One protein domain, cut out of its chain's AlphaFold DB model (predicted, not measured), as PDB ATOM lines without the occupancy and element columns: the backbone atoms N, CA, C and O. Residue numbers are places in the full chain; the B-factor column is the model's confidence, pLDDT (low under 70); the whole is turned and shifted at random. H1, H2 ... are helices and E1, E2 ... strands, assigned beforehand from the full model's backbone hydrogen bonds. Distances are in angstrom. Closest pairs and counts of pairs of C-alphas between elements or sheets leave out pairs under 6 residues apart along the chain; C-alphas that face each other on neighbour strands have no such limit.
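AT A GLANCE: This is residues 91 to 192 of the 318 residues of the protein "HNHc domain-containing protein" of Arthrobacter sp. MYb227 (UniProt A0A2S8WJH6). A two-stranded hairpin, E1 and E2, has H4 over one face, and H2 meets H4 nearly at a right angle on the side of H4 near the middle of the domain. H3 packs on the first part of H4, while H5 lies at the far end from the turn between the strands, with the short H1 packed on it. The printed part has 102 residues, with the named elements in the order H1, H2, H3, H4, E1, E2, H5; the sheet has the order E1 - E2 and is antiparallel. The class is mostly helix, and the whole is compact, with a radius of gyration of the C-alphas of 13.4 A and spans of 39 by 30 by 21 A.

IN THESE COORDINATES: Residues 91 to 102 hold no named element. H1 is residues 103 to 106, beginning at C-alpha 103 at (23.777, -37.269, -18.189). H2 is residues 111 to 119, 12.5 A long from first to last C-alpha, and H3 is residues 128 to 132. H4, residues 140 to 151, is 16.2 A long and begins at C-alpha 140 at (38.608, -16.834, -24.604). E1 is residues 158 to 162, 13.6 A, and E2 is residues 170 to 174, 13.1 A. H5, residues 179 to 191, is the longest helix at 18.7 A and ends at C-alpha 191 at (36.539, -45.108, -14.965).

HOW THE PARTS SIT: H1 and H2 touch only at the corner by their link, with the C-alphas of Phe 105 and Gly 114 closest at 4.9 A. H1 also touches H5, closest at the C-alphas of Met 104 and Leu 186, 5.8 A apart. H2 touches H4, which meets it with residues 146 to 150 alone; the closest C-alphas, of Ala 113 and Val 146, are 5.3 A apart, and the lines are about perpendicular at 87 degrees. H3 touches H4, which meets it with residues 140 to 144 alone; the C-alphas of Val 128 and Ala 140 are closest at 6.4 A. The closest C-alphas of H4 and E1, those of Asn 151 and Ala 158, are 4.9 A apart. E1 and E2 form a hairpin, antiparallel at 151 degrees, with N 161 and O 171 within hydrogen-bond range at 2.8 A and N 159 and O 173 at 2.9 A. H5 is apart from H2, H3, H4 and E1. In H2, H3, H4 and H5 every O i to N i+4 pair is within hydrogen-bond range; H1 is too short for such a pair.

THE WHOLE: The two C-alphas farthest apart, those of Arg 165 and Gln 191, are 40.4 A apart. The printed part has no cut. The links H1 to H2 and E2 to H5 are tight, the others are short, and there is no long link. The mean pLDDT of the printed part is 88.6, and residues 91 to 99 are under 70.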
ATOM      1  N   LYS A  91      19.765 -14.682 -20.227       42.84
ATOM      2  CA  LYS A  91      19.330 -14.777 -21.644       42.84
ATOM      3  C   LYS A  91      19.602 -16.133 -22.279       42.84
ATOM      4  O   LYS A  91      19.135 -16.370 -23.387       42.84
ATOM      5  N   CYS A  92      20.316 -17.019 -21.594       45.09
ATOM      6  CA  CYS A  92      20.360 -18.418 -21.973       45.09
ATOM      7  C   CYS A  92      19.500 -19.185 -20.960       45.09
ATOM      8  O   CYS A  92      20.020 -19.583 -19.916       45.09
ATOM      9  N   PRO A  93      18.193 -19.401 -21.228       46.69
ATOM     10  CA  PRO A  93      17.325 -20.251 -20.403       46.69
ATOM     11  C   PRO A  93      17.953 -21.617 -20.072       46.69
ATOM     12  O   PRO A  93      17.619 -22.238 -19.070       46.69
ATOM     13  N   LEU A  94      18.924 -22.046 -20.886       50.78
ATOM     14  CA  LEU A  94      19.730 -23.256 -20.741       50.78
ATOM     15  C   LEU A  94      20.669 -23.288 -19.522       50.78
ATOM     16  O   LEU A  94      21.199 -24.348 -19.208       50.78
ATOM     17  N   LEU A  95      20.925 -22.158 -18.856       50.47
ATOM     18  CA  LEU A  95      21.846 -22.103 -17.713       50.47
ATOM     19  C   LEU A  95      21.159 -22.319 -16.357       50.47
ATOM     20  O   LEU A  95      21.838 -22.674 -15.388       50.47
ATOM     21  N   LEU A  96      19.839 -22.122 -16.277       49.16
ATOM     22  CA  LEU A  96      19.110 -22.085 -15.003       49.16
ATOM     23  C   LEU A  96      18.657 -23.464 -14.494       49.16
ATOM     24  O   LEU A  96      18.367 -23.592 -13.311       49.16
ATOM     25  N   GLY A  97      18.710 -24.513 -15.320       58.28
ATOM     26  CA  GLY A  97      18.437 -25.892 -14.905       58.28
ATOM     27  C   GLY A  97      19.359 -26.895 -15.595       58.28
ATOM     28  O   GLY A  97      19.817 -26.669 -16.710       58.28
ATOM     29  N   SER A  98      19.649 -28.019 -14.936       60.62
ATOM     30  CA  SER A  98      20.260 -29.200 -15.574       60.62
ATOM     31  C   SER A  98      19.258 -29.980 -16.441       60.62
ATOM     32  O   SER A  98      19.611 -30.993 -17.050       60.62
ATOM     33  N   GLU A  99      18.009 -29.520 -16.508       62.06
ATOM     34  CA  GLU A  99      16.937 -30.148 -17.267       62.06
ATOM     35  C   GLU A  99      17.243 -30.169 -18.773       62.06
ATOM     36  O   GLU A  99      17.567 -29.163 -19.413       62.06
ATOM     37  N   GLY A 100      17.173 -31.373 -19.345       73.31
ATOM     38  CA  GLY A 100      17.476 -31.627 -20.752       73.31
ATOM     39  C   GLY A 100      18.965 -31.637 -21.114       73.31
ATOM     40  O   GLY A 100      19.275 -31.747 -22.297       73.31
ATOM     41  N   LEU A 101      19.894 -31.520 -20.151       80.12
ATOM     42  CA  LEU A 101      21.294 -31.870 -20.410       80.12
ATOM     43  C   LEU A 101      21.470 -33.399 -20.356       80.12
ATOM     44  O   LEU A 101      21.012 -34.003 -19.374       80.12
ATOM     45  N   PRO A 102      22.150 -33.994 -21.359       84.19
ATOM     46  CA  PRO A 102      22.628 -35.374 -21.312       84.19
ATOM     47  C   PRO A 102      23.388 -35.669 -20.017       84.19
ATOM     48  O   PRO A 102      24.064 -34.786 -19.472       84.19
ATOM     49  N   ASP A 103      23.299 -36.903 -19.527       78.88
ATOM     50  CA  ASP A 103      23.777 -37.269 -18.189       78.88
ATOM     51  C   ASP A 103      25.285 -37.034 -18.026       78.88
ATOM     52  O   ASP A 103      25.727 -36.522 -16.994       78.88
ATOM     53  N   MET A 104      26.068 -37.264 -19.087       84.81
ATOM     54  CA  MET A 104      27.517 -37.018 -19.089       84.81
ATOM     55  C   MET A 104      27.897 -35.560 -18.781       84.81
ATOM     56  O   MET A 104      28.964 -35.289 -18.228       84.81
ATOM     57  N   PHE A 105      27.018 -34.602 -19.089       88.44
ATOM     58  CA  PHE A 105      27.257 -33.179 -18.854       88.44
ATOM     59  C   PHE A 105      26.776 -32.687 -17.489       88.44
ATOM     60  O   PHE A 105      26.935 -31.511 -17.172       88.44
ATOM     61  N   ARG A 106      26.187 -33.545 -16.654       75.62
ATOM     62  CA  ARG A 106      25.697 -33.137 -15.329       75.62
ATOM     63  C   ARG A 106      26.798 -33.069 -14.277       75.62
ATOM     64  O   ARG A 106      26.594 -32.456 -13.229       75.62
ATOM     65  N   SER A 107      27.972 -33.642 -14.551       78.50
ATOM     66  CA  SER A 107      29.127 -33.479 -13.671       78.50
ATOM     67  C   SER A 107      29.525 -31.994 -13.587       78.50
ATOM     68  O   SER A 107      29.529 -31.294 -14.608       78.50
ATOM     69  N   PRO A 108      29.900 -31.472 -12.402       76.56
ATOM     70  CA  PRO A 108      30.349 -30.083 -12.273       76.56
ATOM     71  C   PRO A 108      31.502 -29.730 -13.223       76.56
ATOM     72  O   PRO A 108      31.586 -28.600 -13.702       76.56
ATOM     73  N   ALA A 109      32.357 -30.710 -13.534       80.56
ATOM     74  CA  ALA A 109      33.492 -30.555 -14.435       80.56
ATOM     75  C   ALA A 109      33.083 -30.335 -15.903       80.56
ATOM     76  O   ALA A 109      33.758 -29.577 -16.601       80.56
ATOM     77  N   LEU A 110      31.988 -30.955 -16.363       89.62
ATOM     78  CA  LEU A 110      31.538 -30.905 -17.760       89.62
ATOM     79  C   LEU A 110      30.275 -30.067 -17.984       89.62
ATOM     80  O   LEU A 110      29.895 -29.846 -19.131       89.62
ATOM     81  N   ARG A 111      29.651 -29.529 -16.930       87.94
ATOM     82  CA  ARG A 111      28.420 -28.730 -17.053       87.94
ATOM     83  C   ARG A 111      28.543 -27.581 -18.046       87.94
ATOM     84  O   ARG A 111      27.694 -27.422 -18.918       87.94
ATOM     85  N   THR A 112      29.618 -26.803 -17.955       90.62
ATOM     86  CA  THR A 112      29.850 -25.680 -18.882       90.62
ATOM     87  C   THR A 112      30.040 -26.172 -20.321       90.62
ATOM     88  O   THR A 112      29.543 -25.547 -21.257       90.62
ATOM     89  N   ALA A 113      30.706 -27.317 -20.493       94.06
ATOM     90  CA  ALA A 113      30.917 -27.962 -21.784       94.06
ATOM     91  C   ALA A 113      29.610 -28.464 -22.404       94.06
ATOM     92  O   ALA A 113      29.384 -28.246 -23.590       94.06
ATOM     93  N   GLY A 114      28.706 -29.027 -21.602       92.81
ATOM     94  CA  GLY A 114      27.382 -29.442 -22.059       92.81
ATOM     95  C   GLY A 114      26.488 -28.290 -22.486       92.81
ATOM     96  O   GLY A 114      25.810 -28.382 -23.506       92.81
ATOM     97  N   VAL A 115      26.516 -27.173 -21.753       91.25
ATOM     98  CA  VAL A 115      25.762 -25.971 -22.145       91.25
ATOM     99  C   VAL A 115      26.305 -25.400 -23.456       91.25
ATOM    100  O   VAL A 115      25.518 -25.077 -24.345       91.25
ATOM    101  N   LEU A 116      27.636 -25.331 -23.613       94.94
ATOM    102  CA  LEU A 116      28.268 -24.948 -24.881       94.94
ATOM    103  C   LEU A 116      27.863 -25.883 -26.014       94.94
ATOM    104  O   LEU A 116      27.462 -25.418 -27.079       94.94
ATOM    105  N   HIS A 117      27.939 -27.189 -25.771       95.94
ATOM    106  CA  HIS A 117      27.574 -28.199 -26.746       95.94
ATOM    107  C   HIS A 117      26.125 -28.008 -27.201       95.94
ATOM    108  O   HIS A 117      25.890 -27.886 -28.398       95.94
ATOM    109  N   ARG A 118      25.167 -27.878 -26.285       93.38
ATOM    110  CA  ARG A 118      23.750 -27.700 -26.630       93.38
ATOM    111  C   ARG A 118      23.470 -26.411 -27.409       93.38
ATOM    112  O   ARG A 118      22.608 -26.412 -28.281       93.38
ATOM    113  N   ALA A 119      24.154 -25.319 -27.077       92.94
ATOM    114  CA  ALA A 119      23.888 -24.008 -27.665       92.94
ATOM    115  C   ALA A 119      24.553 -23.794 -29.035       92.94
ATOM    116  O   ALA A 119      24.037 -23.036 -29.853       92.94
ATOM    117  N   ALA A 120      25.712 -24.408 -29.278       95.38
ATOM    118  CA  ALA A 120      26.471 -24.184 -30.502       95.38
ATOM    119  C   ALA A 120      25.937 -25.007 -31.686       95.38
ATOM    120  O   ALA A 120      25.527 -26.162 -31.539       95.38
ATOM    121  N   VAL A 121      26.011 -24.424 -32.885       96.50
ATOM    122  CA  VAL A 121      25.624 -25.083 -34.141       96.50
ATOM    123  C   VAL A 121      26.557 -26.262 -34.425       96.50
ATOM    124  O   VAL A 121      27.779 -26.115 -34.403       96.50
ATOM    125  N   LYS A 122      25.981 -27.435 -34.698       97.38
ATOM    126  CA  LYS A 122      26.739 -28.662 -34.981       97.38
ATOM    127  C   LYS A 122      27.267 -28.688 -36.406       97.38
ATOM    128  O   LYS A 122      26.610 -28.194 -37.314       97.38
ATOM    129  N   GLY A 123      28.459 -29.251 -36.590       96.62
ATOM    130  CA  GLY A 123      29.099 -29.421 -37.899       96.62
ATOM    131  C   GLY A 123      29.635 -28.134 -38.539       96.62
ATOM    132  O   GLY A 123      30.364 -28.217 -39.521       96.62
ATOM    133  N   LYS A 124      29.334 -26.951 -37.987       97.06
ATOM    134  CA  LYS A 124      29.843 -25.667 -38.485       97.06
ATOM    135  C   LYS A 124      31.167 -25.299 -37.793       97.06
ATOM    136  O   LYS A 124      31.152 -25.085 -36.575       97.06
ATOM    137  N   PRO A 125      32.277 -25.124 -38.537       97.50
ATOM    138  CA  PRO A 125      33.500 -24.547 -37.988       97.50
ATOM    139  C   PRO A 125      33.220 -23.150 -37.432       97.50
ATOM    140  O   PRO A 125      32.669 -22.294 -38.124       97.50
ATOM    141  N   SER A 126      33.567 -22.937 -36.168       97.00
ATOM    142  CA  SER A 126      33.303 -21.700 -35.437       97.00
ATOM    143  C   SER A 126      34.575 -21.190 -34.772       97.00
ATOM    144  O   SER A 126      35.389 -21.950 -34.243       97.00
ATOM    145  N   THR A 127      34.749 -19.879 -34.768       96.94
ATOM    146  CA  THR A 127      35.842 -19.209 -34.067       96.94
ATOM    147  C   THR A 127      35.543 -19.100 -32.565       96.94
ATOM    148  O   THR A 127      34.392 -19.122 -32.122       96.94
ATOM    149  N   VAL A 128      36.582 -18.923 -31.741       96.31
ATOM    150  CA  VAL A 128      36.395 -18.671 -30.299       96.31
ATOM    151  C   VAL A 128      35.558 -17.404 -30.028       96.31
ATOM    152  O   VAL A 128      34.691 -17.473 -29.157       96.31
ATOM    153  N   PRO A 129      35.749 -16.266 -30.731       95.69
ATOM    154  CA  PRO A 129      34.879 -15.096 -30.593       95.69
ATOM    155  C   PRO A 129      33.398 -15.357 -30.896       95.69
ATOM    156  O   PRO A 129      32.550 -14.894 -30.137       95.69
ATOM    157  N   GLU A 130      33.069 -16.125 -31.939       95.00
ATOM    158  CA  GLU A 130      31.672 -16.478 -32.245       95.00
ATOM    159  C   GLU A 130      31.045 -17.302 -31.118       95.00
ATOM    160  O   GLU A 130      29.946 -16.997 -30.659       95.00
ATOM    161  N   LEU A 131      31.774 -18.299 -30.604       95.69
ATOM    162  CA  LEU A 131      31.312 -19.111 -29.479       95.69
ATOM    163  C   LEU A 131      31.182 -18.285 -28.190       95.69
ATOM    164  O   LEU A 131      30.280 -18.524 -27.390       95.69
ATOM    165  N   LEU A 132      32.062 -17.300 -27.967       94.38
ATOM    166  CA  LEU A 132      31.930 -16.356 -26.850       94.38
ATOM    167  C   LEU A 132      30.660 -15.509 -26.965       94.38
ATOM    168  O   LEU A 132      30.064 -15.173 -25.939       94.38
ATOM    169  N   GLY A 133      30.212 -15.223 -28.190       91.56
ATOM    170  CA  GLY A 133      28.945 -14.548 -28.474       91.56
ATOM    171  C   GLY A 133      27.714 -15.263 -27.903       91.56
ATOM    172  O   GLY A 133      26.698 -14.614 -27.671       91.56
ATOM    173  N   LEU A 134      27.817 -16.560 -27.582       91.56
ATOM    174  CA  LEU A 134      26.755 -17.328 -26.916       91.56
ATOM    175  C   LEU A 134      26.574 -16.958 -25.431       91.56
ATOM    176  O   LEU A 134      25.615 -17.396 -24.801       91.56
ATOM    177  N   GLY A 135      27.497 -16.192 -24.838       91.00
ATOM    178  CA  GLY A 135      27.384 -15.708 -23.457       91.00
ATOM    179  C   GLY A 135      27.589 -16.772 -22.369       91.00
ATOM    180  O   GLY A 135      27.318 -16.508 -21.200       91.00
ATOM    181  N   ILE A 136      28.081 -17.961 -22.729       90.38
ATOM    182  CA  ILE A 136      28.226 -19.114 -21.818       90.38
ATOM    183  C   ILE A 136      29.431 -18.944 -20.888       90.38
ATOM    184  O   ILE A 136      29.371 -19.262 -19.703       90.38
ATOM    185  N   VAL A 137      30.530 -18.402 -21.415       93.31
ATOM    186  CA  VAL A 137      31.734 -18.059 -20.649       93.31
ATOM    187  C   VAL A 137      32.221 -16.670 -21.038       93.31
ATOM    188  O   VAL A 137      31.962 -16.188 -22.136       93.31
ATOM    189  N   ARG A 138      32.949 -16.014 -20.129       90.81
ATOM    190  CA  ARG A 138      33.347 -14.604 -20.288       90.81
ATOM    191  C   ARG A 138      34.658 -14.391 -21.038       90.81
ATOM    192  O   ARG A 138      34.917 -13.283 -21.492       90.81
ATOM    193  N   THR A 139      35.526 -15.400 -21.096       94.25
ATOM    194  CA  THR A 139      36.894 -15.225 -21.602       94.25
ATOM    195  C   THR A 139      37.257 -16.290 -22.622       94.25
ATOM    196  O   THR A 139      36.878 -17.455 -22.485       94.25
ATOM    197  N   ALA A 140      38.071 -15.909 -23.609       94.75
ATOM    198  CA  ALA A 140      38.608 -16.834 -24.604       94.75
ATOM    199  C   ALA A 140      39.427 -17.968 -23.964       94.75
ATOM    200  O   ALA A 140      39.383 -19.099 -24.435       94.75
ATOM    201  N   LYS A 141      40.146 -17.688 -22.866       95.81
ATOM    202  CA  LYS A 141      40.902 -18.703 -22.115       95.81
ATOM    203  C   LYS A 141      39.969 -19.777 -21.552       95.81
ATOM    204  O   LYS A 141      40.224 -20.960 -21.748       95.81
ATOM    205  N   THR A 142      38.881 -19.370 -20.897       94.25
ATOM    206  CA  THR A 142      37.871 -20.304 -20.380       94.25
ATOM    207  C   THR A 142      37.197 -21.063 -21.518       94.25
ATOM    208  O   THR A 142      37.049 -22.273 -21.413       94.25
ATOM    209  N   MET A 143      36.857 -20.390 -22.621       96.94
ATOM    210  CA  MET A 143      36.247 -21.043 -23.784       96.94
ATOM    211  C   MET A 143      37.141 -22.147 -24.358       96.94
ATOM    212  O   MET A 143      36.678 -23.259 -24.574       96.94
ATOM    213  N   ARG A 144      38.441 -21.883 -24.534       96.50
ATOM    214  CA  ARG A 144      39.396 -22.901 -24.999       96.50
ATOM    215  C   ARG A 144      39.520 -24.074 -24.033       96.50
ATOM    216  O   ARG A 144      39.609 -25.202 -24.493       96.50
ATOM    217  N   LYS A 145      39.487 -23.827 -22.717       95.69
ATOM    218  CA  LYS A 145      39.462 -24.906 -21.718       95.69
ATOM    219  C   LYS A 145      38.232 -25.797 -21.910       95.69
ATOM    220  O   LYS A 145      38.369 -27.009 -21.937       95.69
ATOM    221  N   VAL A 146      37.054 -25.194 -22.080       95.75
ATOM    222  CA  VAL A 146      35.794 -25.923 -22.295       95.75
ATOM    223  C   VAL A 146      35.817 -26.723 -23.604       95.75
ATOM    224  O   VAL A 146      35.394 -27.873 -23.629       95.75
ATOM    225  N   LEU A 147      36.349 -26.146 -24.682       97.19
ATOM    226  CA  LEU A 147      36.529 -26.838 -25.962       97.19
ATOM    227  C   LEU A 147      37.538 -27.991 -25.858       97.19
ATOM    228  O   LEU A 147      37.288 -29.061 -26.403       97.19
ATOM    229  N   GLY A 148      38.624 -27.803 -25.102       96.25
ATOM    230  CA  GLY A 148      39.580 -28.860 -24.770       96.25
ATOM    231  C   GLY A 148      38.911 -30.031 -24.057       96.25
ATOM    232  O   GLY A 148      39.054 -31.161 -24.503       96.25
ATOM    233  N   GLN A 149      38.070 -29.759 -23.052       94.69
ATOM    234  CA  GLN A 149      37.305 -30.803 -22.357       94.69
ATOM    235  C   GLN A 149      36.409 -31.614 -23.302       94.69
ATOM    236  O   GLN A 149      36.268 -32.813 -23.109       94.69
ATOM    237  N   LEU A 150      35.793 -30.985 -24.313       96.44
ATOM    238  CA  LEU A 150      34.977 -31.692 -25.311       96.44
ATOM    239  C   LEU A 150      35.822 -32.496 -26.311       96.44
ATOM    240  O   LEU A 150      35.334 -33.492 -26.839       96.44
ATOM    241  N   ASN A 151      37.050 -32.059 -26.584       97.19
ATOM    242  CA  ASN A 151      37.988 -32.716 -27.497       97.19
ATOM    243  C   ASN A 151      38.728 -33.895 -26.853       97.19
ATOM    244  O   ASN A 151      39.082 -34.840 -27.543       97.19
ATOM    245  N   GLU A 152      38.969 -33.829 -25.545       95.31
ATOM    246  CA  GLU A 152      39.651 -34.871 -24.764       95.31
ATOM    247  C   GLU A 152      38.753 -36.082 -24.452       95.31
ATOM    248  O   GLU A 152      39.229 -37.081 -23.917       95.31
ATOM    249  N   LEU A 153      37.462 -36.015 -24.785       94.88
ATOM    250  CA  LEU A 153      36.550 -37.149 -24.669       94.88
ATOM    251  C   LEU A 153      36.926 -38.258 -25.672       94.88
ATOM    252  O   LEU A 153      37.272 -37.935 -26.810       94.88
ATOM    253  N   PRO A 154      36.798 -39.552 -25.313       96.50
ATOM    254  CA  PRO A 154      37.134 -40.646 -26.227       96.50
ATOM    255  C   PRO A 154      36.318 -40.638 -27.522       96.50
ATOM    256  O   PRO A 154      36.828 -41.033 -28.567       96.50
ATOM    257  N   SER A 155      35.069 -40.168 -27.467       96.31
ATOM    258  CA  SER A 155      34.310 -39.742 -28.640       96.31
ATOM    259  C   SER A 155      34.221 -38.207 -28.632       96.31
ATOM    260  O   SER A 155      33.356 -37.652 -27.936       96.31
ATOM    261  N   PRO A 156      35.138 -37.501 -29.332       96.56
ATOM    262  CA  PRO A 156      35.256 -36.051 -29.252       96.56
ATOM    263  C   PRO A 156      33.981 -35.342 -29.695       96.56
ATOM    264  O   PRO A 156      33.443 -35.579 -30.775       96.56
ATOM    265  N   LEU A 157      33.529 -34.393 -28.880       97.19
ATOM    266  CA  LEU A 157      32.349 -33.575 -29.167       97.19
ATOM    267  C   LEU A 157      32.701 -32.175 -29.681       97.19
ATOM    268  O   LEU A 157      31.809 -31.396 -30.031       97.19
ATOM    269  N   ALA A 158      33.992 -31.861 -29.734       97.88
ATOM    270  CA  ALA A 158      34.548 -30.714 -30.428       97.88
ATOM    271  C   ALA A 158      35.914 -31.095 -31.000       97.88
ATOM    272  O   ALA A 158      36.699 -31.719 -30.298       97.88
ATOM    273  N   THR A 159      36.211 -30.697 -32.234       98.00
ATOM    274  CA  THR A 159      37.529 -30.916 -32.851       98.00
ATOM    275  C   THR A 159      38.089 -29.608 -33.399       98.00
ATOM    276  O   THR A 159      37.348 -28.868 -34.061       98.00
ATOM    277  N   PRO A 160      39.374 -29.303 -33.158       98.00
ATOM    278  CA  PRO A 160      40.032 -28.159 -33.764       98.00
ATOM    279  C   PRO A 160      40.420 -28.455 -35.221       98.00
ATOM    280  O   PRO A 160      40.839 -29.564 -35.547       98.00
ATOM    281  N   SER A 161      40.350 -27.448 -36.087       97.06
ATOM    282  CA  SER A 161      40.901 -27.479 -37.444       97.06
ATOM    283  C   SER A 161      41.645 -26.172 -37.744       97.06
ATOM    284  O   SER A 161      41.301 -25.129 -37.177       97.06
ATOM    285  N   PRO A 162      42.675 -26.182 -38.606       96.12
ATOM    286  CA  PRO A 162      43.304 -24.944 -39.054       96.12
ATOM    287  C   PRO A 162      42.294 -24.072 -39.816       96.12
ATOM    288  O   PRO A 162      41.389 -24.581 -40.476       96.12
ATOM    289  N   ASP A 163      42.438 -22.752 -39.704       93.25
ATOM    290  CA  ASP A 163      41.704 -21.804 -40.546       93.25
ATOM    291  C   ASP A 163      42.497 -21.568 -41.836       93.25
ATOM    292  O   ASP A 163      43.547 -20.923 -41.818       93.25
ATOM    293  N   GLU A 164      41.990 -22.077 -42.957       90.88
ATOM    294  CA  GLU A 164      42.618 -21.936 -44.279       90.88
ATOM    295  C   GLU A 164      42.734 -20.476 -44.734       90.88
ATOM    296  O   GLU A 164      43.589 -20.139 -45.547       90.88
ATOM    297  N   ARG A 165      41.895 -19.583 -44.195       88.00
ATOM    298  CA  ARG A 165      41.937 -18.149 -44.512       88.00
ATOM    299  C   ARG A 165      42.931 -17.390 -43.642       88.00
ATOM    300  O   ARG A 165      43.109 -16.190 -43.840       88.00
ATOM    301  N   HIS A 166      43.527 -18.060 -42.651       83.38
ATOM    302  CA  HIS A 166      44.437 -17.485 -41.662       83.38
ATOM    303  C   HIS A 166      43.874 -16.263 -40.907       83.38
ATOM    304  O   HIS A 166      44.633 -15.510 -40.292       83.38
ATOM    305  N   ALA A 167      42.551 -16.057 -40.915       80.81
ATOM    306  CA  ALA A 167      41.902 -14.980 -40.169       80.81
ATOM    307  C   ALA A 167      41.936 -15.268 -38.658       80.81
ATOM    308  O   ALA A 167      41.992 -14.360 -37.825       80.81
ATOM    309  N   GLN A 168      41.925 -16.549 -38.302       84.25
ATOM    310  CA  GLN A 168      42.223 -17.107 -36.992       84.25
ATOM    311  C   GLN A 168      43.271 -18.221 -37.138       84.25
ATOM    312  O   GLN A 168      43.636 -18.615 -38.237       84.25
ATOM    313  N   ARG A 169      43.809 -18.737 -36.026       88.25
ATOM    314  CA  ARG A 169      44.729 -19.894 -36.077       88.25
ATOM    315  C   ARG A 169      43.997 -21.236 -36.067       88.25
ATOM    316  O   ARG A 169      44.504 -22.203 -36.619       88.25
ATOM    317  N   ILE A 170      42.858 -21.303 -35.379       95.62
ATOM    318  CA  ILE A 170      42.121 -22.542 -35.113       95.62
ATOM    319  C   ILE A 170      40.623 -22.240 -35.157       95.62
ATOM    320  O   ILE A 170      40.150 -21.341 -34.451       95.62
ATOM    321  N   LEU A 171      39.894 -23.026 -35.942       96.38
ATOM    322  CA  LEU A 171      38.440 -23.143 -35.915       96.38
ATOM    323  C   LEU A 171      38.053 -24.378 -35.104       96.38
ATOM    324  O   LEU A 171      38.819 -25.331 -35.001       96.38
ATOM    325  N   TRP A 172      36.868 -24.356 -34.509       98.00
ATOM    326  CA  TRP A 172      36.332 -25.466 -33.732       98.00
ATOM    327  C   TRP A 172      35.019 -25.938 -34.332       98.00
ATOM    328  O   TRP A 172      34.092 -25.145 -34.493       98.00
ATOM    329  N   THR A 173      34.921 -27.233 -34.604       98.06
ATOM    330  CA  THR A 173      33.683 -27.869 -35.058       98.06
ATOM    331  C   THR A 173      33.115 -28.691 -33.916       98.06
ATOM    332  O   THR A 173      33.787 -29.596 -33.425       98.06
ATOM    333  N   LEU A 174      31.896 -28.374 -33.469       97.94
ATOM    334  CA  LEU A 174      31.194 -29.186 -32.475       97.94
ATOM    335  C   LEU A 174      30.382 -30.283 -33.162       97.94
ATOM    336  O   LEU A 174      29.624 -30.010 -34.093       97.94
ATOM    337  N   HIS A 175      30.488 -31.504 -32.649       97.38
ATOM    338  CA  HIS A 175      29.835 -32.685 -33.217       97.38
ATOM    339  C   HIS A 175      28.498 -32.973 -32.527       97.38
ATOM    340  O   HIS A 175      28.319 -32.604 -31.357       97.38
ATOM    341  N   PRO A 176      27.516 -33.575 -33.222       96.81
ATOM    342  CA  PRO A 176      26.310 -34.078 -32.573       96.81
ATOM    343  C   PRO A 176      26.675 -35.152 -31.538       96.81
ATOM    344  O   PRO A 176      27.611 -35.921 -31.736       96.81
ATOM    345  N   LEU A 177      25.941 -35.198 -30.424       95.50
ATOM    346  CA  LEU A 177      26.082 -36.277 -29.447       95.50
ATOM    347  C   LEU A 177      25.210 -37.448 -29.909       95.50
ATOM    348  O   LEU A 177      23.990 -37.383 -29.786       95.50
ATOM    349  N   THR A 178      25.825 -38.478 -30.487       95.19
ATOM    350  CA  THR A 178      25.133 -39.733 -30.813       95.19
ATOM    351  C   THR A 178      24.997 -40.599 -29.560       95.19
ATOM    352  O   THR A 178      25.771 -40.449 -28.614       95.19
ATOM    353  N   SER A 179      24.045 -41.536 -29.544       88.69
ATOM    354  CA  SER A 179      23.878 -42.477 -28.424       88.69
ATOM    355  C   SER A 179      25.131 -43.330 -28.180       88.69
ATOM    356  O   SER A 179      25.467 -43.643 -27.038       88.69
ATOM    357  N   GLU A 180      25.852 -43.680 -29.249       93.75
ATOM    358  CA  GLU A 180      27.129 -44.394 -29.174       93.75
ATOM    359  C   GLU A 180      28.217 -43.526 -28.526       93.75
ATOM    360  O   GLU A 180      28.856 -43.956 -27.567       93.75
ATOM    361  N   ALA A 181      28.366 -42.274 -28.979       93.31
ATOM    362  CA  ALA A 181      29.310 -41.322 -28.399       93.31
ATOM    363  C   ALA A 181      29.015 -41.057 -26.916       93.31
ATOM    364  O   ALA A 181      29.935 -41.009 -26.101       93.31
ATOM    365  N   GLU A 182      27.739 -40.919 -26.550       92.38
ATOM    366  CA  GLU A 182      27.318 -40.765 -25.156       92.38
ATOM    367  C   GLU A 182      27.700 -41.986 -24.316       92.38
ATOM    368  O   GLU A 182      28.287 -41.828 -23.248       92.38
ATOM    369  N   THR A 183      27.448 -43.197 -24.819       89.56
ATOM    370  CA  THR A 183      27.788 -44.451 -24.128       89.56
ATOM    371  C   THR A 183      29.294 -44.569 -23.890       89.56
ATOM    372  O   THR A 183      29.718 -44.802 -22.757       89.56
ATOM    373  N   ILE A 184      30.106 -44.349 -24.929       93.38
ATOM    374  CA  ILE A 184      31.574 -44.395 -24.852       93.38
ATOM    375  C   ILE A 184      32.095 -43.361 -23.846       93.38
ATOM    376  O   ILE A 184      32.912 -43.674 -22.977       93.38
ATOM    377  N   ASN A 185      31.597 -42.126 -23.930       93.50
ATOM    378  CA  ASN A 185      32.036 -41.046 -23.055       93.50
ATOM    379  C   ASN A 185      31.620 -41.290 -21.598       93.50
ATOM    380  O   ASN A 185      32.419 -41.050 -20.696       93.50
ATOM    381  N   LEU A 186      30.414 -41.805 -21.345       88.81
ATOM    382  CA  LEU A 186      29.965 -42.178 -20.000       88.81
ATOM    383  C   LEU A 186      30.817 -43.301 -19.401       88.81
ATOM    384  O   LEU A 186      31.218 -43.199 -18.241       88.81
ATOM    385  N   GLN A 187      31.123 -44.345 -20.175       89.88
ATOM    386  CA  GLN A 187      31.988 -45.441 -19.725       89.88
ATOM    387  C   GLN A 187      33.371 -44.932 -19.319       89.88
ATOM    388  O   GLN A 187      33.856 -45.283 -18.246       89.88
ATOM    389  N   TYR A 188      33.974 -44.063 -20.133       90.62
ATOM    390  CA  TYR A 188      35.256 -43.441 -19.816       90.62
ATOM    391  C   TYR A 188      35.194 -42.582 -18.552       90.62
ATOM    392  O   TYR A 188      36.034 -42.731 -17.666       90.62
ATOM    393  N   LEU A 189      34.183 -41.716 -18.429       87.44
ATOM    394  CA  LEU A 189      34.040 -40.860 -17.253       87.44
ATOM    395  C   LEU A 189      33.890 -41.689 -15.975       87.44
ATOM    396  O   LEU A 189      34.548 -41.381 -14.991       87.44
ATOM    397  N   ASN A 190      33.122 -42.782 -16.008       83.50
ATOM    398  CA  ASN A 190      32.946 -43.681 -14.863       83.50
ATOM    399  C   ASN A 190      34.234 -44.400 -14.423       83.50
ATOM    400  O   ASN A 190      34.309 -44.858 -13.285       83.50
ATOM    401  N   GLN A 191      35.238 -44.515 -15.297       86.81
ATOM    402  CA  GLN A 191      36.539 -45.108 -14.965       86.81
ATOM    403  C   GLN A 191      37.503 -44.099 -14.328       86.81
ATOM    404  O   GLN A 191      38.506 -44.500 -13.733       86.81
ATOM    405  N   LEU A 192      37.229 -42.794 -14.436       82.06
ATOM    406  CA  LEU A 192      38.091 -41.767 -13.869       82.06
ATOM    407  C   LEU A 192      37.884 -41.669 -12.343       82.06
ATOM    408  O   LEU A 192      36.762 -41.450 -11.873       82.06
TER     409      LEU A 192